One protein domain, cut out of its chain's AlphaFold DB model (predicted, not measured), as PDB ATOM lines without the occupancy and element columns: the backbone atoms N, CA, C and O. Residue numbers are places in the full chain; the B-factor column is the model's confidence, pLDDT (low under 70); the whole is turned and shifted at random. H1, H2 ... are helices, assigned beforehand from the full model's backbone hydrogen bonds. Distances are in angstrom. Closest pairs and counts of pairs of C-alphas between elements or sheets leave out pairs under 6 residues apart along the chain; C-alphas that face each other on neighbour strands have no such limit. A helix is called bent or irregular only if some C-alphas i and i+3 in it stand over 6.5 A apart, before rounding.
ATOM      1  N   GLU A  12      84.273 139.255  91.031       44.91
ATOM      2  CA  GLU A  12      85.678 139.423  90.666       44.91
ATOM      3  C   GLU A  12      86.482 138.388  91.459       44.91
ATOM      4  O   GLU A  12      86.567 138.455  92.684       44.91
ATOM      5  N   ILE A  13      87.008 137.383  90.759       54.75
ATOM      6  CA  ILE A  13      87.899 136.381  91.339       54.75
ATOM      7  C   ILE A  13      89.230 137.092  91.581       54.75
ATOM      8  O   ILE A  13      90.019 137.297  90.656       54.75
ATOM      9  N   TYR A  14      89.457 137.526  92.820       57.75
ATOM     10  CA  TYR A  14      90.718 138.133  93.219       57.75
ATOM     11  C   TYR A  14      91.788 137.043  93.317       57.75
ATOM     12  O   TYR A  14      91.733 136.176  94.183       57.75
ATOM     13  N   MET A  15      92.759 137.079  92.407       57.09
ATOM     14  CA  MET A  15      93.955 136.237  92.462       57.09
ATOM     15  C   MET A  15      94.922 136.794  93.517       57.09
ATOM     16  O   MET A  15      95.426 137.907  93.316       57.09
ATOM     17  N   PRO A  16      95.253 136.051  94.592       56.94
ATOM     18  CA  PRO A  16      96.260 136.484  95.549       56.94
ATOM     19  C   PRO A  16      97.594 136.730  94.837       56.94
ATOM     20  O   PRO A  16      98.142 135.864  94.150       56.94
ATOM     21  N   THR A  17      98.131 137.942  94.978       50.56
ATOM     22  CA  THR A  17      99.405 138.354  94.358       50.56
ATOM     23  C   THR A  17     100.627 137.920  95.163       50.56
ATOM     24  O   THR A  17     101.762 138.176  94.754       50.56
ATOM     25  N   THR A  18     100.414 137.237  96.288       47.38
ATOM     26  CA  THR A  18     101.447 136.903  97.258       47.38
ATOM     27  C   THR A  18     102.396 135.846  96.694       47.38
ATOM     28  O   THR A  18     102.237 134.646  96.894       47.38
ATOM     29  N   ILE A  19     103.441 136.316  96.008       51.41
ATOM     30  CA  ILE A  19     104.739 135.642  95.950       51.41
ATOM     31  C   ILE A  19     105.020 135.207  97.386       51.41
ATOM     32  O   ILE A  19     105.171 136.097  98.218       51.41
ATOM     33  N   LEU A  20     104.993 133.896  97.677       53.47
ATOM     34  CA  LEU A  20     105.201 133.295  99.005       53.47
ATOM     35  C   LEU A  20     106.110 134.194  99.843       53.47
ATOM     36  O   LEU A  20     107.314 134.242  99.589       53.47
ATOM     37  N   ASN A  21     105.497 134.982 100.737       52.97
ATOM     38  CA  ASN A  21     106.077 136.237 101.216       52.97
ATOM     39  C   ASN A  21     107.536 136.009 101.628       52.97
ATOM     40  O   ASN A  21     107.794 135.083 102.413       52.97
ATOM     41  N   GLN A  22     108.479 136.765 101.050       59.22
ATOM     42  CA  GLN A  22     109.911 136.604 101.323       59.22
ATOM     43  C   GLN A  22     110.115 136.560 102.837       59.22
ATOM     44  O   GLN A  22     109.454 137.285 103.579       59.22
ATOM     45  N   ASN A  23     110.936 135.630 103.331       74.44
ATOM     46  CA  ASN A  23     111.018 135.424 104.769       74.44
ATOM     47  C   ASN A  23     111.509 136.715 105.450       74.44
ATOM     48  O   ASN A  23     112.642 137.135 105.218       74.44
ATOM     49  N   GLN A  24     110.653 137.329 106.275       87.00
ATOM     50  CA  GLN A  24     110.916 138.625 106.900       87.00
ATOM     51  C   GLN A  24     112.226 138.624 107.693       87.00
ATOM     52  O   GLN A  24     112.928 139.626 107.691       87.00
ATOM     53  N   PHE A  25     112.608 137.494 108.297       93.88
ATOM     54  CA  PHE A  25     113.884 137.374 109.002       93.88
ATOM     55  C   PHE A  25     115.085 137.536 108.063       93.88
ATOM     56  O   PHE A  25     116.038 138.222 108.414       93.88
ATOM     57  N   ILE A  26     115.026 136.956 106.860       94.38
ATOM     58  CA  ILE A  26     116.086 137.095 105.847       94.38
ATOM     59  C   ILE A  26     116.102 138.524 105.298       94.38
ATOM     60  O   ILE A  26     117.172 139.097 105.120       94.38
ATOM     61  N   SER A  27     114.925 139.104 105.045       92.81
ATOM     62  CA  SER A  27     114.809 140.488 104.576       92.81
ATOM     63  C   SER A  27     115.413 141.471 105.578       92.81
ATOM     64  O   SER A  27     116.291 142.251 105.215       92.81
ATOM     65  N   ASN A  28     115.015 141.369 106.850       95.50
ATOM     66  CA  ASN A  28     115.534 142.203 107.932       95.50
ATOM     67  C   ASN A  28     117.051 142.058 108.059       95.50
ATOM     68  O   ASN A  28     117.740 143.068 108.057       95.50
ATOM     69  N   TYR A  29     117.573 140.830 108.048       97.50
ATOM     70  CA  TYR A  29     119.015 140.599 108.101       97.50
ATOM     71  C   TYR A  29     119.767 141.291 106.951       97.50
ATOM     72  O   TYR A  29     120.732 142.004 107.187       97.50
ATOM     73  N   ILE A  30     119.308 141.151 105.699       97.06
ATOM     74  CA  ILE A  30     119.943 141.826 104.549       97.06
ATOM     75  C   ILE A  30     119.863 143.358 104.664       97.06
ATOM     76  O   ILE A  30     120.767 144.054 104.198       97.06
ATOM     77  N   LEU A  31     118.792 143.893 105.255       95.44
ATOM     78  CA  LEU A  31     118.656 145.327 105.516       95.44
ATOM     79  C   LEU A  31     119.615 145.797 106.618       95.44
ATOM     80  O   LEU A  31     120.242 146.839 106.446       95.44
ATOM     81  N   GLU A  32     119.779 145.015 107.686       96.38
ATOM     82  CA  GLU A  32     120.683 145.283 108.815       96.38
ATOM     83  C   GLU A  32     122.166 145.299 108.406       96.38
ATOM     84  O   GLU A  32     122.970 145.962 109.059       96.38
ATOM     85  N   LEU A  33     122.530 144.657 107.286       97.44
ATOM     86  CA  LEU A  33     123.872 144.766 106.694       97.44
ATOM     87  C   LEU A  33     124.177 146.155 106.100       97.44
ATOM     88  O   LEU A  33     125.295 146.382 105.659       97.44
ATOM     89  N   ASN A  34     123.192 147.059 105.999       95.44
ATOM     90  CA  ASN A  34     123.356 148.444 105.528       95.44
ATOM     91  C   ASN A  34     124.088 148.612 104.180       95.44
ATOM     92  O   ASN A  34     124.652 149.663 103.886       95.44
ATOM     93  N   LEU A  35     124.018 147.604 103.304       96.62
ATOM     94  CA  LEU A  35     124.728 147.610 102.023       96.62
ATOM     95  C   LEU A  35     124.290 148.795 101.128       96.62
ATOM     96  O   LEU A  35     123.078 149.015 100.975       96.62
ATOM     97  N   PRO A  36     125.215 149.487 100.432       96.25
ATOM     98  CA  PRO A  36     124.940 150.651  99.585       96.25
ATOM     99  C   PRO A  36     124.415 150.250  98.195       96.25
ATOM    100  O   PRO A  36     124.724 150.873  97.181       96.25
ATOM    101  N   TYR A  37     123.631 149.174  98.122       96.06
ATOM    102  CA  TYR A  37     123.075 148.650  96.877       96.06
ATOM    103  C   TYR A  37     121.576 148.918  96.764       96.06
ATOM    104  O   TYR A  37     120.860 149.035  97.762       96.06
ATOM    105  N   SER A  38     121.090 148.971  95.523       94.50
ATOM    106  CA  SER A  38     119.674 149.191  95.230       94.50
ATOM    107  C   SER A  38     118.784 148.094  95.818       94.50
ATOM    108  O   SER A  38     119.201 146.941  95.989       94.50
ATOM    109  N   SER A  39     117.508 148.418  96.043       90.25
ATOM    110  CA  SER A  39     116.502 147.447  96.496       90.25
ATOM    111  C   SER A  39     116.407 146.233  95.566       90.25
ATOM    112  O   SER A  39     116.146 145.126  96.023       90.25
ATOM    113  N   ALA A  40     116.681 146.403  94.267       89.50
ATOM    114  CA  ALA A  40     116.732 145.295  93.317       89.50
ATOM    115  C   ALA A  40     117.849 144.292  93.660       89.50
ATOM    116  O   ALA A  40     117.586 143.092  93.729       89.50
ATOM    117  N   ILE A  41     119.072 144.765  93.928       92.44
ATOM    118  CA  ILE A  41     120.209 143.909  94.308       92.44
ATOM    119  C   ILE A  41     119.945 143.232  95.657       92.44
ATOM    120  O   ILE A  41     120.100 142.016  95.766       92.44
ATOM    121  N   LYS A  42     119.460 143.982  96.656       93.06
ATOM    122  CA  LYS A  42     119.087 143.422  97.969       93.06
ATOM    123  C   LYS A  42     118.019 142.334  97.832       93.06
ATOM    124  O   LYS A  42     118.162 141.254  98.396       93.06
ATOM    125  N   ASN A  43     117.017 142.542  96.978       89.44
ATOM    126  CA  ASN A  43     116.010 141.525  96.672       89.44
ATOM    127  C   ASN A  43     116.612 140.264  96.034       89.44
ATOM    128  O   ASN A  43     116.133 139.160  96.293       89.44
ATOM    129  N   HIS A  44     117.651 140.379  95.204       90.94
ATOM    130  CA  HIS A  44     118.361 139.203  94.692       90.94
ATOM    131  C   HIS A  44     119.129 138.457  95.786       90.94
ATOM    132  O   HIS A  44     119.085 137.226  95.806       90.94
ATOM    133  N   MET A  45     119.757 139.172  96.722       93.56
ATOM    134  CA  MET A  45     120.417 138.564  97.882       93.56
ATOM    135  C   MET A  45     119.415 137.814  98.767       93.56
ATOM    136  O   MET A  45     119.658 136.658  99.114       93.56
ATOM    137  N   ILE A  46     118.256 138.420  99.053       91.94
ATOM    138  CA  ILE A  46     117.160 137.793  99.812       91.94
ATOM    139  C   ILE A  46     116.681 136.518  99.113       91.94
ATOM    140  O   ILE A  46     116.549 135.474  99.754       91.94
ATOM    141  N   ASN A  47     116.453 136.580  97.798       88.00
ATOM    142  CA  ASN A  47     115.987 135.431  97.025       88.00
ATOM    143  C   ASN A  47     117.027 134.308  96.981       88.00
ATOM    144  O   ASN A  47     116.687 133.159  97.231       88.00
ATOM    145  N   LEU A  48     118.296 134.608  96.702       90.88
ATOM    146  CA  LEU A  48     119.318 133.564  96.661       90.88
ATOM    147  C   LEU A  48     119.520 132.928  98.044       90.88
ATOM    148  O   LEU A  48     119.542 131.705  98.135       90.88
ATOM    149  N   THR A  49     119.575 133.729  99.111       93.88
ATOM    150  CA  THR A  49     119.688 133.234 100.497       93.88
ATOM    151  C   THR A  49     118.507 132.336 100.857       93.88
ATOM    152  O   THR A  49     118.685 131.199 101.289       93.88
ATOM    153  N   SER A  50     117.286 132.809 100.597       90.94
ATOM    154  CA  SER A  50     116.066 132.035 100.832       90.94
ATOM    155  C   SER A  50     116.084 130.728 100.032       90.94
ATOM    156  O   SER A  50     115.757 129.678 100.575       90.94
ATOM    157  N   GLY A  51     116.525 130.774  98.772       89.25
ATOM    158  CA  GLY A  51     116.530 129.646  97.844       89.25
ATOM    159  C   GLY A  51     117.533 128.583  98.260       89.25
ATOM    160  O   GLY A  51     117.211 127.399  98.285       89.25
ATOM    161  N   ILE A  52     118.727 129.006  98.682       92.19
ATOM    162  CA  ILE A  52     119.738 128.116  99.258       92.19
ATOM    163  C   ILE A  52     119.159 127.361 100.462       92.19
ATOM    164  O   ILE A  52     119.360 126.151 100.568       92.19
ATOM    165  N   ILE A  53     118.412 128.036 101.341       93.44
ATOM    166  CA  ILE A  53     117.837 127.428 102.550       93.44
ATOM    167  C   ILE A  53     116.714 126.436 102.203       93.44
ATOM    168  O   ILE A  53     116.750 125.277 102.642       93.44
ATOM    169  N   VAL A  54     115.727 126.862 101.404       89.44
ATOM    170  CA  VAL A  54     114.500 126.077 101.172       89.44
ATOM    171  C   VAL A  54     114.660 124.956 100.148       89.44
ATOM    172  O   VAL A  54     113.902 123.990 100.193       89.44
ATOM    173  N   THR A  55     115.622 125.050  99.229       87.88
ATOM    174  CA  THR A  55     115.830 124.012  98.214       87.88
ATOM    175  C   THR A  55     116.413 122.752  98.850       87.88
ATOM    176  O   THR A  55     117.364 122.811  99.629       87.88
ATOM    177  N   GLU A  56     115.849 121.597  98.514       85.19
ATOM    178  CA  GLU A  56     116.334 120.278  98.929       85.19
ATOM    179  C   GLU A  56     117.118 119.605  97.800       85.19
ATOM    180  O   GLU A  56     116.963 119.962  96.630       85.19
ATOM    181  N   GLY A  57     117.970 118.636  98.142       84.81
ATOM    182  CA  GLY A  57     118.843 117.977  97.170       84.81
ATOM    183  C   GLY A  57     119.846 118.948  96.541       84.81
ATOM    184  O   GLY A  57     120.414 119.788  97.241       84.81
ATOM    185  N   ASN A  58     120.038 118.833  95.222       80.00
ATOM    186  CA  ASN A  58     121.046 119.600  94.492       80.00
ATOM    187  C   ASN A  58     120.689 121.102  94.399       80.00
ATOM    188  O   ASN A  58     119.723 121.508  93.741       80.00
ATOM    189  N   LYS A  59     121.537 121.945  94.982       81.94
ATOM    190  CA  LYS A  59     121.454 123.406  95.135       81.94
ATOM    191  C   LYS A  59     122.162 124.151  94.015       81.94
ATOM    192  O   LYS A  59     122.955 125.069  94.229       81.94
ATOM    193  N   THR A  60     121.816 123.803  92.781       84.12
ATOM    194  CA  THR A  60     122.195 124.642  91.640       84.12
ATOM    195  C   THR A  60     121.522 126.018  91.744       84.12
ATOM    196  O   THR A  60     120.457 126.153  92.350       84.12
ATOM    197  N   ILE A  61     122.089 127.045  91.097       81.50
ATOM    198  CA  ILE A  61     121.463 128.382  91.024       81.50
ATOM    199  C   ILE A  61     120.035 128.299  90.480       81.50
ATOM    200  O   ILE A  61     119.143 128.965  90.997       81.50
ATOM    201  N   SER A  62     119.813 127.457  89.469       79.00
ATOM    202  CA  SER A  62     118.487 127.231  88.896       79.00
ATOM    203  C   SER A  62     117.514 126.696  89.946       79.00
ATOM    204  O   SER A  62     116.430 127.251  90.084       79.00
ATOM    205  N   SER A  63     117.922 125.680  90.716       80.44
ATOM    206  CA  SER A  63     117.102 125.077  91.776       80.44
ATOM    207  C   SER A  63     116.812 126.052  92.922       80.44
ATOM    208  O   SER A  63     115.722 126.036  93.486       80.44
ATOM    209  N   ALA A  64     117.779 126.896  93.292       81.62
ATOM    210  CA  ALA A  64     117.601 127.900  94.342       81.62
ATOM    211  C   ALA A  64     116.616 129.002  93.912       81.62
ATOM    212  O   ALA A  64     115.773 129.427  94.697       81.62
ATOM    213  N   TYR A  65     116.688 129.443  92.653       76.94
ATOM    214  CA  TYR A  65     115.825 130.507  92.134       76.94
ATOM    215  C   TYR A  65     114.419 130.029  91.747       76.94
ATOM    216  O   TYR A  65     113.464 130.781  91.931       76.94
ATOM    217  N   SER A  66     114.262 128.800  91.239       72.69
ATOM    218  CA  SER A  66     112.947 128.281  90.836       72.69
ATOM    219  C   SER A  66     112.026 128.007  92.022       72.69
ATOM    220  O   SER A  66     110.811 128.101  91.885       72.69
ATOM    221  N   LYS A  67     112.584 127.699  93.200       71.44
ATOM    222  CA  LYS A  67     111.788 127.291  94.363       71.44
ATOM    223  C   LYS A  67     110.963 128.432  94.965       71.44
ATOM    224  O   LYS A  67     109.891 128.191  95.499       71.44
ATOM    225  N   LEU A  68     111.428 129.676  94.902       65.62
ATOM    226  CA  LEU A  68     110.779 130.783  95.623       65.62
ATOM    227  C   LEU A  68     109.733 131.538  94.820       65.62
ATOM    228  O   LEU A  68     108.873 132.199  95.395       65.62
ATOM    229  N   THR A  69     109.835 131.503  93.498       58.31
ATOM    230  CA  THR A  69     108.972 132.298  92.635       58.31
ATOM    231  C   THR A  69     108.595 131.473  91.425       58.31
ATOM    232  O   THR A  69     109.458 131.131  90.621       58.31
ATOM    233  N   SER A  70     107.303 131.238  91.253       50.44
ATOM    234  CA  SER A  70     106.738 130.548  90.094       50.44
ATOM    235  C   SER A  70     106.963 131.265  88.757       50.44
ATOM    236  O   SER A  70     106.783 130.655  87.713       50.44
ATOM    237  N   ASN A  71     107.410 132.531  88.770       48.28
ATOM    238  CA  ASN A  71     107.518 133.373  87.573       48.28
ATOM    239  C   ASN A  71     108.893 134.027  87.316       48.28
ATOM    240  O   ASN A  71     109.008 134.807  86.369       48.28
ATOM    241  N   ARG A  72     109.956 133.766  88.099       57.78
ATOM    242  CA  ARG A  72     111.294 134.310  87.761       57.78
ATOM    243  C   ARG A  72     112.135 133.277  87.026       57.78
ATOM    244  O   ARG A  72     112.540 132.259  87.574       57.78
ATOM    245  N   HIS A  73     112.443 133.586  85.771       57.38
ATOM    246  CA  HIS A  73     113.283 132.747  84.928       57.38
ATOM    247  C   HIS A  73     114.707 132.627  85.502       57.38
ATOM    248  O   HIS A  73     115.297 133.623  85.937       57.38
ATOM    249  N   ARG A  74     115.297 131.425  85.420       61.66
ATOM    250  CA  ARG A  74     116.661 131.076  85.890       61.66
ATOM    251  C   ARG A  74     117.756 132.082  85.510       61.66
ATOM    252  O   ARG A  74     118.734 132.246  86.233       61.66
ATOM    253  N   SER A  75     117.592 132.772  84.377       63.97
ATOM    254  CA  SER A  75     118.549 133.765  83.874       63.97
ATOM    255  C   SER A  75     118.735 134.953  84.820       63.97
ATOM    256  O   SER A  75     119.780 135.594  84.777       63.97
ATOM    257  N   THR A  76     117.762 135.236  85.689       75.12
ATOM    258  CA  THR A  76     117.860 136.309  86.688       75.12
ATOM    259  C   THR A  76     118.917 136.017  87.752       75.12
ATOM    260  O   THR A  76     119.730 136.890  88.046       75.12
ATOM    261  N   GLY A  77     118.979 134.784  88.263       77.88
ATOM    262  CA  GLY A  77     119.995 134.386  89.240       77.88
ATOM    263  C   GLY A  77     121.405 134.363  88.664       77.88
ATOM    264  O   GLY A  77     122.342 134.838  89.301       77.88
ATOM    265  N   SER A  78     121.555 133.892  87.423       82.56
ATOM    266  CA  SER A  78     122.844 133.949  86.729       82.56
ATOM    267  C   SER A  78     123.306 135.391  86.505       82.56
ATOM    268  O   SER A  78     124.447 135.699  86.829       82.56
ATOM    269  N   ARG A  79     122.421 136.291  86.041       86.62
ATOM    270  CA  ARG A  79     122.744 137.718  85.835       86.62
ATOM    271  C   ARG A  79     123.113 138.438  87.128       86.62
ATOM    272  O   ARG A  79     124.007 139.275  87.096       86.62
ATOM    273  N   PHE A  80     122.464 138.108  88.244       91.00
ATOM    274  CA  PHE A  80     122.816 138.663  89.552       91.00
ATOM    275  C   PHE A  80     124.269 138.350  89.939       91.00
ATOM    276  O   PHE A  80     124.972 139.224  90.438       91.00
ATOM    277  N   LEU A  81     124.733 137.125  89.684       92.06
ATOM    278  CA  LEU A  81     126.107 136.730  89.996       92.06
ATOM    279  C   LEU A  81     127.111 137.226  88.945       92.06
ATOM    280  O   LEU A  81     128.240 137.547  89.300       92.06
ATOM    281  N   SER A  82     126.722 137.318  87.671       90.12
ATOM    282  CA  SER A  82     127.652 137.669  86.589       90.12
ATOM    283  C   SER A  82     127.710 139.151  86.256       90.12
ATOM    284  O   SER A  82     128.788 139.711  86.127       90.12
ATOM    285  N   SER A  83     126.558 139.781  86.059       87.31
ATOM    286  CA  SER A  83     126.451 141.034  85.303       87.31
ATOM    287  C   SER A  83     126.030 142.222  86.156       87.31
ATOM    288  O   SER A  83     126.122 143.357  85.703       87.31
ATOM    289  N   TYR A  84     125.507 141.981  87.359       91.19
ATOM    290  CA  TYR A  84     125.082 143.057  88.247       91.19
ATOM    291  C   TYR A  84     126.292 143.634  88.977       91.19
ATOM    292  O   TYR A  84     127.175 142.896  89.402       91.19
ATOM    293  N   SER A  85     126.307 144.956  89.147       91.50
ATOM    294  CA  SER A  85     127.410 145.659  89.799       91.50
ATOM    295  C   SER A  85     127.263 145.605  91.319       91.50
ATOM    296  O   SER A  85     126.529 146.395  91.914       91.50
ATOM    297  N   TRP A  86     127.932 144.637  91.941       95.88
ATOM    298  CA  TRP A  86     128.142 144.584  93.386       95.88
ATOM    299  C   TRP A  86     129.468 143.890  93.709       95.88
ATOM    300  O   TRP A  86     129.941 143.027  92.958       95.88
ATOM    301  N   ASN A  87     130.081 144.292  94.816       96.62
ATOM    302  CA  ASN A  87     131.400 143.837  95.228       96.62
ATOM    303  C   ASN A  87     131.249 142.782  96.333       96.62
ATOM    304  O   ASN A  87     130.588 143.021  97.344       96.62
ATOM    305  N   LEU A 346     135.099 133.417  87.237       93.56
ATOM    306  CA  LEU A 346     135.728 133.500  88.547       93.56
ATOM    307  C   LEU A 346     135.044 134.517  89.468       93.56
ATOM    308  O   LEU A 346     134.770 134.211  90.625       93.56
ATOM    309  N   GLU A 347     134.700 135.691  88.939       94.81
ATOM    310  CA  GLU A 347     133.985 136.740  89.676       94.81
ATOM    311  C   GLU A 347     132.620 136.244  90.167       94.81
ATOM    312  O   GLU A 347     132.254 136.419  91.330       94.81
ATOM    313  N   SER A 348     131.879 135.553  89.298       95.44
ATOM    314  CA  SER A 348     130.572 134.998  89.662       95.44
ATOM    315  C   SER A 348     130.680 133.884  90.706       95.44
ATOM    316  O   SER A 348     129.788 133.731  91.541       95.44
ATOM    317  N   ILE A 349     131.760 133.100  90.662       95.62
ATOM    318  CA  ILE A 349     132.044 132.043  91.638       95.62
ATOM    319  C   ILE A 349     132.361 132.655  93.007       95.62
ATOM    320  O   ILE A 349     131.817 132.207  94.014       95.62
ATOM    321  N   HIS A 350     133.173 133.715  93.059       97.06
ATOM    322  CA  HIS A 350     133.472 134.425  94.309       97.06
ATOM    323  C   HIS A 350     132.230 135.076  94.916       97.06
ATOM    324  O   HIS A 350     131.966 134.910  96.107       97.06
ATOM    325  N   ARG A 351     131.401 135.720  94.086       97.19
ATOM    326  CA  ARG A 351     130.078 136.217  94.488       97.19
ATOM    327  C   ARG A 351     129.186 135.107  95.042       97.19
ATOM    328  O   ARG A 351     128.521 135.307  96.056       97.19
ATOM    329  N   TYR A 352     129.183 133.929  94.418       96.19
ATOM    330  CA  TYR A 352     128.424 132.786  94.921       96.19
ATOM    331  C   TYR A 352     128.918 132.326  96.296       96.19
ATOM    332  O   TYR A 352     128.109 132.187  97.211       96.19
ATOM    333  N   TRP A 353     130.228 132.140  96.484       97.44
ATOM    334  CA  TRP A 353     130.777 131.756  97.788       97.44
ATOM    335  C   TRP A 353     130.519 132.803  98.871       97.44
ATOM    336  O   TRP A 353     130.154 132.428  99.983       97.44
ATOM    337  N   SER A 354     130.602 134.095  98.544       97.94
ATOM    338  CA  SER A 354     130.218 135.172  99.467       97.94
ATOM    339  C   SER A 354     128.754 135.036  99.916       97.94
ATOM    340  O   SER A 354     128.464 135.095 101.111       97.94
ATOM    341  N   MET A 355     127.833 134.713  98.999       97.62
ATOM    342  CA  MET A 355     126.424 134.456  99.337       97.62
ATOM    343  C   MET A 355     126.214 133.188 100.176       97.62
ATOM    344  O   MET A 355     125.308 133.149 101.011       97.62
ATOM    345  N   ILE A 356     127.045 132.158  99.999       97.50
ATOM    346  CA  ILE A 356     127.021 130.958 100.848       97.50
ATOM    347  C   ILE A 356     127.452 131.303 102.277       97.50
ATOM    348  O   ILE A 356     126.757 130.939 103.226       97.50
ATOM    349  N   PHE A 357     128.548 132.047 102.432       98.50
ATOM    350  CA  PHE A 357     129.041 132.508 103.734       98.50
ATOM    351  C   PHE A 357     128.016 133.429 104.419       98.50
ATOM    352  O   PHE A 357     127.759 133.299 105.619       98.50
ATOM    353  N   LEU A 358     127.352 134.298 103.647       98.56
ATOM    354  CA  LEU A 358     126.223 135.118 104.093       98.56
ATOM    355  C   LEU A 358     125.055 134.283 104.596       98.56
ATOM    356  O   LEU A 358     124.558 134.537 105.694       98.56
ATOM    357  N   THR A 359     124.656 133.267 103.834       98.06
ATOM    358  CA  THR A 359     123.561 132.373 104.217       98.06
ATOM    359  C   THR A 359     123.891 131.614 105.498       98.06
ATOM    360  O   THR A 359     123.051 131.522 106.388       98.06
ATOM    361  N   TYR A 360     125.120 131.109 105.631       98.44
ATOM    362  CA  TYR A 360     125.557 130.443 106.857       98.44
ATOM    363  C   TYR A 360     125.481 131.390 108.059       98.44
ATOM    364  O   TYR A 360     124.933 131.031 109.097       98.44
ATOM    365  N   THR A 361     126.001 132.610 107.910       98.50
ATOM    366  CA  THR A 361     126.028 133.612 108.992       98.50
ATOM    367  C   THR A 361     124.621 133.952 109.458       98.50
ATOM    368  O   THR A 361     124.357 133.933 110.655       98.50
ATOM    369  N   PHE A 362     123.693 134.158 108.519       98.38
ATOM    370  CA  PHE A 362     122.278 134.343 108.831       98.38
ATOM    371  C   PHE A 362     121.714 133.188 109.667       98.38
ATOM    372  O   PHE A 362     121.077 133.417 110.694       98.38
ATOM    373  N   LEU A 363     121.944 131.944 109.233       98.06
ATOM    374  CA  LEU A 363     121.423 130.758 109.915       98.06
ATOM    375  C   LEU A 363     121.967 130.642 111.342       98.06
ATOM    376  O   LEU A 363     121.218 130.291 112.251       98.06
ATOM    377  N   GLU A 364     123.243 130.961 111.540       97.88
ATOM    378  CA  GLU A 364     123.880 130.906 112.852       97.88
ATOM    379  C   GLU A 364     123.385 132.021 113.784       97.88
ATOM    380  O   GLU A 364     123.015 131.748 114.926       97.88
ATOM    381  N   LEU A 365     123.272 133.262 113.298       96.94
ATOM    382  CA  LEU A 365     122.701 134.362 114.083       96.94
ATOM    383  C   LEU A 365     121.229 134.096 114.433       96.94
ATOM    384  O   LEU A 365     120.807 134.312 115.571       96.94
ATOM    385  N   PHE A 366     120.450 133.537 113.500       97.31
ATOM    386  CA  PHE A 366     119.074 133.122 113.766       97.31
ATOM    387  C   PHE A 366     119.010 132.021 114.832       97.31
ATOM    388  O   PHE A 366     118.170 132.092 115.733       97.31
ATOM    389  N   ARG A 367     119.904 131.023 114.766       97.06
ATOM    390  CA  ARG A 367     120.012 129.967 115.784       97.06
ATOM    391  C   ARG A 367     120.270 130.564 117.161       97.06
ATOM    392  O   ARG A 367     119.614 130.171 118.120       97.06
ATOM    393  N   MET A 368     121.192 131.513 117.257       95.44
ATOM    394  CA  MET A 368     121.548 132.135 118.530       95.44
ATOM    395  C   MET A 368     120.408 132.987 119.092       95.44
ATOM    396  O   MET A 368     120.081 132.875 120.273       95.44
ATOM    397  N   LYS A 369     119.732 133.765 118.240       94.75
ATOM    398  CA  LYS A 369     118.636 134.655 118.648       94.75
ATOM    399  C   LYS A 369     117.341 133.912 118.989       94.75
ATOM    400  O   LYS A 369     116.672 134.254 119.960       94.75
ATOM    401  N   TYR A 370     116.984 132.884 118.218       95.75
ATOM    402  CA  TYR A 370     115.681 132.211 118.318       95.75
ATOM    403  C   TYR A 370     115.759 130.731 118.711       95.75
ATOM    404  O   TYR A 370     114.727 130.063 118.806       95.75
ATOM    405  N   GLY A 371     116.953 130.197 118.977       94.62
ATOM    406  CA  GLY A 371     117.153 128.776 119.264       94.62
ATOM    407  C   GLY A 371     116.395 128.290 120.492       94.62
ATOM    408  O   GLY A 371     115.820 127.207 120.459       94.62
ATOM    409  N   LYS A 372     116.290 129.109 121.545       94.19
ATOM    410  CA  LYS A 372     115.472 128.777 122.726       94.19
ATOM    411  C   LYS A 372     113.976 128.764 122.400       94.19
ATOM    412  O   LYS A 372     113.284 127.826 122.785       94.19
ATOM    413  N   LEU A 373     113.499 129.769 121.660       95.69
ATOM    414  CA  LEU A 373     112.086 129.927 121.301       95.69
ATOM    415  C   LEU A 373     111.587 128.770 120.427       95.69
ATOM    416  O   LEU A 373     110.550 128.177 120.712       95.69
ATOM    417  N   TYR A 374     112.348 128.424 119.389       93.50
ATOM    418  CA  TYR A 374     111.972 127.393 118.417       93.50
ATOM    419  C   TYR A 374     112.640 126.032 118.665       93.50
ATOM    420  O   TYR A 374     112.504 125.128 117.845       93.50
ATOM    421  N   LYS A 375     113.349 125.864 119.792       95.56
ATOM    422  CA  LYS A 375     114.084 124.640 120.176       95.56
ATOM    423  C   LYS A 375     115.104 124.174 119.119       95.56
ATOM    424  O   LYS A 375     115.240 122.980 118.865       95.56
ATOM    425  N   LEU A 376     115.829 125.118 118.519       95.94
ATOM    426  CA  LEU A 376     116.821 124.874 117.463       95.94
ATOM    427  C   LEU A 376     118.198 124.677 118.097       95.94
ATOM    428  O   LEU A 376     118.750 125.605 118.689       95.94
ATOM    429  N   LYS A 377     118.763 123.473 117.979       95.19
ATOM    430  CA  LYS A 377     120.060 123.120 118.572       95.19
ATOM    431  C   LYS A 377     121.215 123.384 117.613       95.19
ATOM    432  O   LYS A 377     122.299 123.751 118.051       95.19
ATOM    433  N   ASN A 378     120.998 123.195 116.315       95.12
ATOM    434  CA  ASN A 378     122.024 123.321 115.280       95.12
ATOM    435  C   ASN A 378     121.479 124.003 114.010       95.12
ATOM    436  O   ASN A 378     120.277 124.226 113.877       95.12
ATOM    437  N   ILE A 379     122.366 124.335 113.067       95.94
ATOM    438  CA  ILE A 379     122.000 124.972 111.790       95.94
ATOM    439  C   ILE A 379     121.038 124.105 110.961       95.94
ATOM    440  O   ILE A 379     120.158 124.643 110.292       95.94
ATOM    441  N   GLY A 380     121.157 122.777 111.019       95.62
ATOM    442  CA  GLY A 380     120.212 121.861 110.380       95.62
ATOM    443  C   GLY A 380     118.776 122.046 110.882       95.62
ATOM    444  O   GLY A 380     117.860 122.125 110.064       95.62
ATOM    445  N   ASP A 381     118.585 122.213 112.195       96.62
ATOM    446  CA  ASP A 381     117.267 122.497 112.784       96.62
ATOM    447  C   ASP A 381     116.712 123.835 112.280       96.62
ATOM    448  O   ASP A 381     115.526 123.938 111.964       96.62
ATOM    449  N   VAL A 382     117.570 124.855 112.155       97.12
ATOM    450  CA  VAL A 382     117.181 126.151 111.578       97.12
ATOM    451  C   VAL A 382     116.726 125.965 110.134       97.12
ATOM    452  O   VAL A 382     115.637 126.392 109.769       97.12
ATOM    453  N   ILE A 383     117.509 125.281 109.301       95.44
ATOM    454  CA  ILE A 383     117.151 125.034 107.899       95.44
ATOM    455  C   ILE A 383     115.811 124.295 107.800       95.44
ATOM    456  O   ILE A 383     114.953 124.692 107.007       95.44
ATOM    457  N   LEU A 384     115.596 123.273 108.633       94.94
ATOM    458  CA  LEU A 384     114.331 122.546 108.699       94.94
ATOM    459  C   LEU A 384     113.171 123.458 109.123       94.94
ATOM    460  O   LEU A 384     112.107 123.413 108.509       94.94
ATOM    461  N   HIS A 385     113.380 124.335 110.107       94.38
ATOM    462  CA  HIS A 385     112.392 125.332 110.517       94.38
ATOM    463  C   HIS A 385     111.979 126.240 109.347       94.38
ATOM    464  O   HIS A 385     110.787 126.426 109.097       94.38
ATOM    465  N   PHE A 386     112.935 126.762 108.572       93.00
ATOM    466  CA  PHE A 386     112.629 127.592 107.402       93.00
ATOM    467  C   PHE A 386     111.924 126.811 106.283       93.00
ATOM    468  O   PHE A 386     111.017 127.355 105.652       93.00
ATOM    469  N   ARG A 387     112.287 125.543 106.055       91.06
ATOM    470  CA  ARG A 387     111.607 124.668 105.084       91.06
ATOM    471  C   ARG A 387     110.167 124.368 105.485       91.06
ATOM    472  O   ARG A 387     109.269 124.524 104.664       91.06
ATOM    473  N   ASN A 388     109.932 124.033 106.750       91.31
ATOM    474  CA  ASN A 388     108.587 123.788 107.268       91.31
ATOM    475  C   ASN A 388     107.721 125.049 107.178       91.31
ATOM    476  O   ASN A 388     106.595 124.985 106.696       91.31
ATOM    477  N   ASN A 389     108.263 126.216 107.539       88.50
ATOM    478  CA  ASN A 389     107.555 127.487 107.368       88.50
ATOM    479  C   ASN A 389     107.232 127.788 105.898       88.50
ATOM    480  O   ASN A 389     106.178 128.343 105.594       88.50
ATOM    481  N   TYR A 390     108.126 127.433 104.976       86.19
ATOM    482  CA  TYR A 390     107.869 127.569 103.548       86.19
ATOM    483  C   TYR A 390     106.723 126.648 103.084       86.19
ATOM    484  O   TYR A 390     105.846 127.105 102.354       86.19
ATOM    485  N   LEU A 391     106.656 125.403 103.572       86.38
ATOM    486  CA  LEU A 391     105.528 124.496 103.310       86.38
ATOM    487  C   LEU A 391     104.206 125.034 103.872       86.38
ATOM    488  O   LEU A 391     103.201 125.031 103.166       86.38
ATOM    489  N   VAL A 392     104.208 125.565 105.099       87.50
ATOM    490  CA  VAL A 392     103.024 126.203 105.702       87.50
ATOM    491  C   VAL A 392     102.515 127.348 104.827       87.50
ATOM    492  O   VAL A 392     101.313 127.456 104.599       87.50
ATOM    493  N   LYS A 393     103.413 128.172 104.272       84.38
ATOM    494  CA  LYS A 393     103.031 129.254 103.352       84.38
ATOM    495  C   LYS A 393     102.416 128.738 102.050       84.38
ATOM    496  O   LYS A 393     101.487 129.364 101.554       84.38
ATOM    497  N   ILE A 394     102.897 127.613 101.511       84.06
ATOM    498  CA  ILE A 394     102.280 126.975 100.334       84.06
ATOM    499  C   ILE A 394     100.857 126.514 100.659       84.06
ATOM    500  O   ILE A 394      99.943 126.785  99.885       84.06
ATOM    501  N   VAL A 395     100.661 125.855 101.805       87.44
ATOM    502  CA  VAL A 395      99.337 125.381 102.236       87.44
ATOM    503  C   VAL A 395      98.377 126.553 102.449       87.44
ATOM    504  O   VAL A 395      97.258 126.518 101.947       87.44
ATOM    505  N   ALA A 396      98.825 127.612 103.127       86.81
ATOM    506  CA  ALA A 396      98.025 128.815 103.347       86.81
ATOM    507  C   ALA A 396      97.624 129.489 102.025       86.81
ATOM    508  O   ALA A 396      96.463 129.841 101.852       86.81
ATOM    509  N   PHE A 397      98.556 129.602 101.071       84.19
ATOM    510  CA  PHE A 397      98.268 130.139  99.740       84.19
ATOM    511  C   PHE A 397      97.233 129.291  98.988       84.19
ATOM    512  O   PHE A 397      96.307 129.831  98.392       84.19
ATOM    513  N   ALA A 398      97.358 127.961  99.027       86.81
ATOM    514  CA  ALA A 398      96.393 127.075  98.382       86.81
ATOM    515  C   ALA A 398      94.990 127.201  99.002       86.81
ATOM    516  O   ALA A 398      94.002 127.214  98.267       86.81
ATOM    517  N   HIS A 399      94.906 127.341 100.329       88.62
ATOM    518  CA  HIS A 399      93.647 127.581 101.035       88.62
ATOM    519  C   HIS A 399      93.024 128.926 100.639       88.62
ATOM    520  O   HIS A 399      91.854 128.974 100.279       88.62
ATOM    521  N   GLU A 400      93.814 130.003 100.615       87.81
ATOM    522  CA  GLU A 400      93.361 131.333 100.189       87.81
ATOM    523  C   GLU A 400      92.862 131.326  98.733       87.81
ATOM    524  O   GLU A 400      91.845 131.939  98.411       87.81
ATOM    525  N   CYS A 401      93.543 130.605  97.839       87.56
ATOM    526  CA  CYS A 401      93.077 130.420  96.468       87.56
ATOM    527  C   CYS A 401      91.718 129.709  96.415       87.56
ATOM    528  O   CYS A 401      90.829 130.155  95.686       87.56
ATOM    529  N   ALA A 402      91.539 128.643  97.200       89.88
ATOM    530  CA  ALA A 402      90.275 127.916  97.277       89.88
ATOM    531  C   ALA A 402      89.135 128.797  97.823       89.88
ATOM    532  O   ALA A 402      88.057 128.824  97.227       89.88
ATOM    533  N   ASP A 403      89.388 129.578  98.878       91.44
ATOM    534  CA  ASP A 403      88.416 130.518  99.463       91.44
ATOM    535  C   ASP A 403      87.975 131.596  98.458       91.44
ATOM    536  O   ASP A 403      86.816 132.020  98.446       91.44
ATOM    537  N   ASN A 404      88.879 132.004  97.563       89.81
ATOM    538  CA  ASN A 404      88.607 132.956  96.484       89.81
ATOM    539  C   ASN A 404      88.013 132.309  95.217       89.81
ATOM    540  O   ASN A 404      87.792 132.999  94.220       89.81
ATOM    541  N   GLY A 405      87.730 131.002  95.229       91.62
ATOM    542  CA  GLY A 405      87.140 130.283  94.097       91.62
ATOM    543  C   GLY A 405      88.099 130.038  92.926       91.62
ATOM    544  O   GLY A 405      87.650 129.809  91.802       91.62
ATOM    545  N   ILE A 406      89.412 130.092  93.158       89.31
ATOM    546  CA  ILE A 406      90.436 129.788  92.151       89.31
ATOM    547  C   ILE A 406      90.550 128.271  92.004       89.31
ATOM    548  O   ILE A 406      90.627 127.540  92.990       89.31
ATOM    549  N   SER A 407      90.586 127.780  90.762       90.50
ATOM    550  CA  SER A 407      90.682 126.341  90.511       90.50
ATOM    551  C   SER A 407      92.003 125.753  91.019       90.50
ATOM    552  O   SER A 407      93.046 126.418  91.051       90.50
ATOM    553  N   LEU A 408      91.976 124.465  91.370       88.44
ATOM    554  CA  LEU A 408      93.175 123.722  91.758       88.44
ATOM    555  C   LEU A 408      94.243 123.772  90.656       88.44
ATOM    556  O   LEU A 408      95.405 124.031  90.945       88.44
ATOM    557  N   GLU A 409      93.846 123.600  89.394       87.25
ATOM    558  CA  GLU A 409      94.751 123.668  88.241       87.25
ATOM    559  C   GLU A 409      95.440 125.036  88.131       87.25
ATOM    560  O   GLU A 409      96.660 125.116  87.973       87.25
ATOM    561  N   SER A 410      94.681 126.127  88.297       84.31
ATOM    562  CA  SER A 410      95.237 127.482  88.285       84.31
ATOM    563  C   SER A 410      96.190 127.707  89.463       84.31
ATOM    564  O   SER A 410      97.257 128.294  89.289       84.31
ATOM    565  N   THR A 411      95.861 127.167  90.639       83.88
ATOM    566  CA  THR A 411      96.702 127.231  91.844       83.88
ATOM    567  C   THR A 411      98.016 126.463  91.663       83.88
ATOM    568  O   THR A 411      99.083 127.006  91.947       83.88
ATOM    569  N   ILE A 412      97.970 125.233  91.138       82.50
ATOM    570  CA  ILE A 412      99.146 124.394  90.849       82.50
ATOM    571  C   ILE A 412     100.052 125.077  89.819       82.50
ATOM    572  O   ILE A 412     101.250 125.243  90.062       82.50
ATOM    573  N   SER A 413      99.465 125.552  88.717       79.81
ATOM    574  CA  SER A 413     100.174 126.304  87.678       79.81
ATOM    575  C   SER A 413     100.838 127.558  88.255       79.81
ATOM    576  O   SER A 413     102.022 127.816  88.025       79.81
ATOM    577  N   LYS A 414     100.125 128.299  89.114       75.50
ATOM    578  CA  LYS A 414     100.648 129.494  89.784       75.50
ATOM    579  C   LYS A 414     101.728 129.190  90.813       75.50
ATOM    580  O   LYS A 414     102.548 130.067  91.064       75.50
ATOM    581  N   LEU A 415     101.766 127.997  91.396       75.12
ATOM    582  CA  LEU A 415     102.862 127.540  92.254       75.12
ATOM    583  C   LEU A 415     104.064 127.023  91.446       75.12
ATOM    584  O   LEU A 415     105.117 126.765  92.028       75.12
ATOM    585  N   GLY A 416     103.944 126.912  90.118       70.19
ATOM    586  CA  GLY A 416     104.981 126.339  89.260       70.19
ATOM    587  C   GLY A 416     105.206 124.850  89.528       70.19
ATOM    588  O   GLY A 416     106.309 124.346  89.315       70.19
ATOM    589  N   LEU A 417     104.187 124.166  90.051       71.00
ATOM    590  CA  LEU A 417     104.198 122.729  90.291       71.00
ATOM    591  C   LEU A 417     103.660 122.013  89.049       71.00
ATOM    592  O   LEU A 417     102.831 122.551  88.318       71.00
ATOM    593  N   VAL A 418     104.153 120.803  88.802       62.59
ATOM    594  CA  VAL A 418     103.590 119.923  87.771       62.59
ATOM    595  C   VAL A 418     102.478 119.114  88.434       62.59
ATOM    596  O   VAL A 418     102.707 118.580  89.521       62.59
ATOM    597  N   ALA A 419     101.291 119.107  87.819       45.72
ATOM    598  CA  ALA A 419     100.137 118.325  88.262       45.72
ATOM    599  C   ALA A 419     100.374 116.819  88.098       45.72
ATOM    600  O   ALA A 419     101.003 116.438  87.081       45.72
TER     601      ALA A 419
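What this domain is: This is residues 12 to 87 and 346 to 419 of the 419 residues of the protein "Transposase, IS4" of Clostridium butyricum E4 str. BoNT E BL5262 (UniProt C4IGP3). Two long helices, H5 and H6, meet at about a right angle as an L-shaped corner, and four shorter helices, H1 to H4, gather in its angle round H2, which sits in the middle of this cluster. H6 runs on away from the cluster as an arm, and at its far end the short H7 folds back along it. The printed part has 150 residues with seven named helices, H1 to H7 in order along the chain, and no named strand; the class is all helix. The whole is compact, with a radius of gyration of the C-alphas of 16.4 A and spans of 46 by 41 by 29 A.

Where its parts are: Residues 12 to 23 hold no named element. H1, residues 24 to 32, begins with C-alpha 24 at (110.916, 138.625, 106.900). H2, residues 39 to 54, is 22.0 A long; H3 is residues 61 to 68 and H4 residues 75 to 82. H3 is neither bent nor irregular, but only just: C-alphas 65 and 68 are 6.1 A apart. After the cut, H5, residues 346 to 374, is 38.7 A long, from C-alpha 346 at (135.728, 133.500, 88.547). It has a kink of 49 degrees near residue 368 and is irregular, with C-alphas 369 and 372 7.8 A apart. H6, residues 379 to 403, is 36.2 A long. H7, residues 408 to 415, ends with C-alpha 415 at (102.862, 127.540, 92.254).

How they stand to each other: H2 is the hub, touching five helices. H1 touches it at a steep tilt of 47 degrees, opposite ways, the closest C-alphas being those of Ser 27 and Ile 46, 6.0 A apart. With residues 47 to 54 alone, H2 touches H3, about perpendicular at 88 degrees, closest at the C-alphas of Gly 51 and Ala 64, 4.1 A. H4 touches H2, closest at the C-alphas of His 44 and Phe 80, 6.8 A. Residues 355 to 359 of H5 touch H2, closest at the C-alphas of Thr 49 and Thr 359, 5.4 A. H6 touches H2, closest at the C-alphas of Val 54 and Arg 387, 5.1 A. H5 and H6 touch about perpendicular at 86 degrees, closest at the C-alphas of Leu 363 and Ile 379, 6.1 A. H6 and H7, a helical hairpin, only just touch, with 3 pairs of C-alphas within 8 A, closest at Ala 398 and Thr 411, 6.5 A. H7 is apart from H2 and H5, for instance. Helix packing is mostly crossed, with 0 of 9 pairs at a shallow tilt. Every O i to N i+4 pair is within hydrogen-bond range in H1, H2, H4, H6 and H7, against 2 of 4 in H3 and 23 of 25 in H5.

The domain as a whole: The C-alphas farthest apart, those of Glu 12 and Leu 346, are 50.4 A apart. Residues 88 to 345 are not printed, and C-alphas 87 and 346 are 13.0 A apart across this cut. Of the links that are printed whole, none is long. Mean pLDDT of the printed part is 85.5; residues 12 to 22, 68 to 75 and 418 to 419 are under 70.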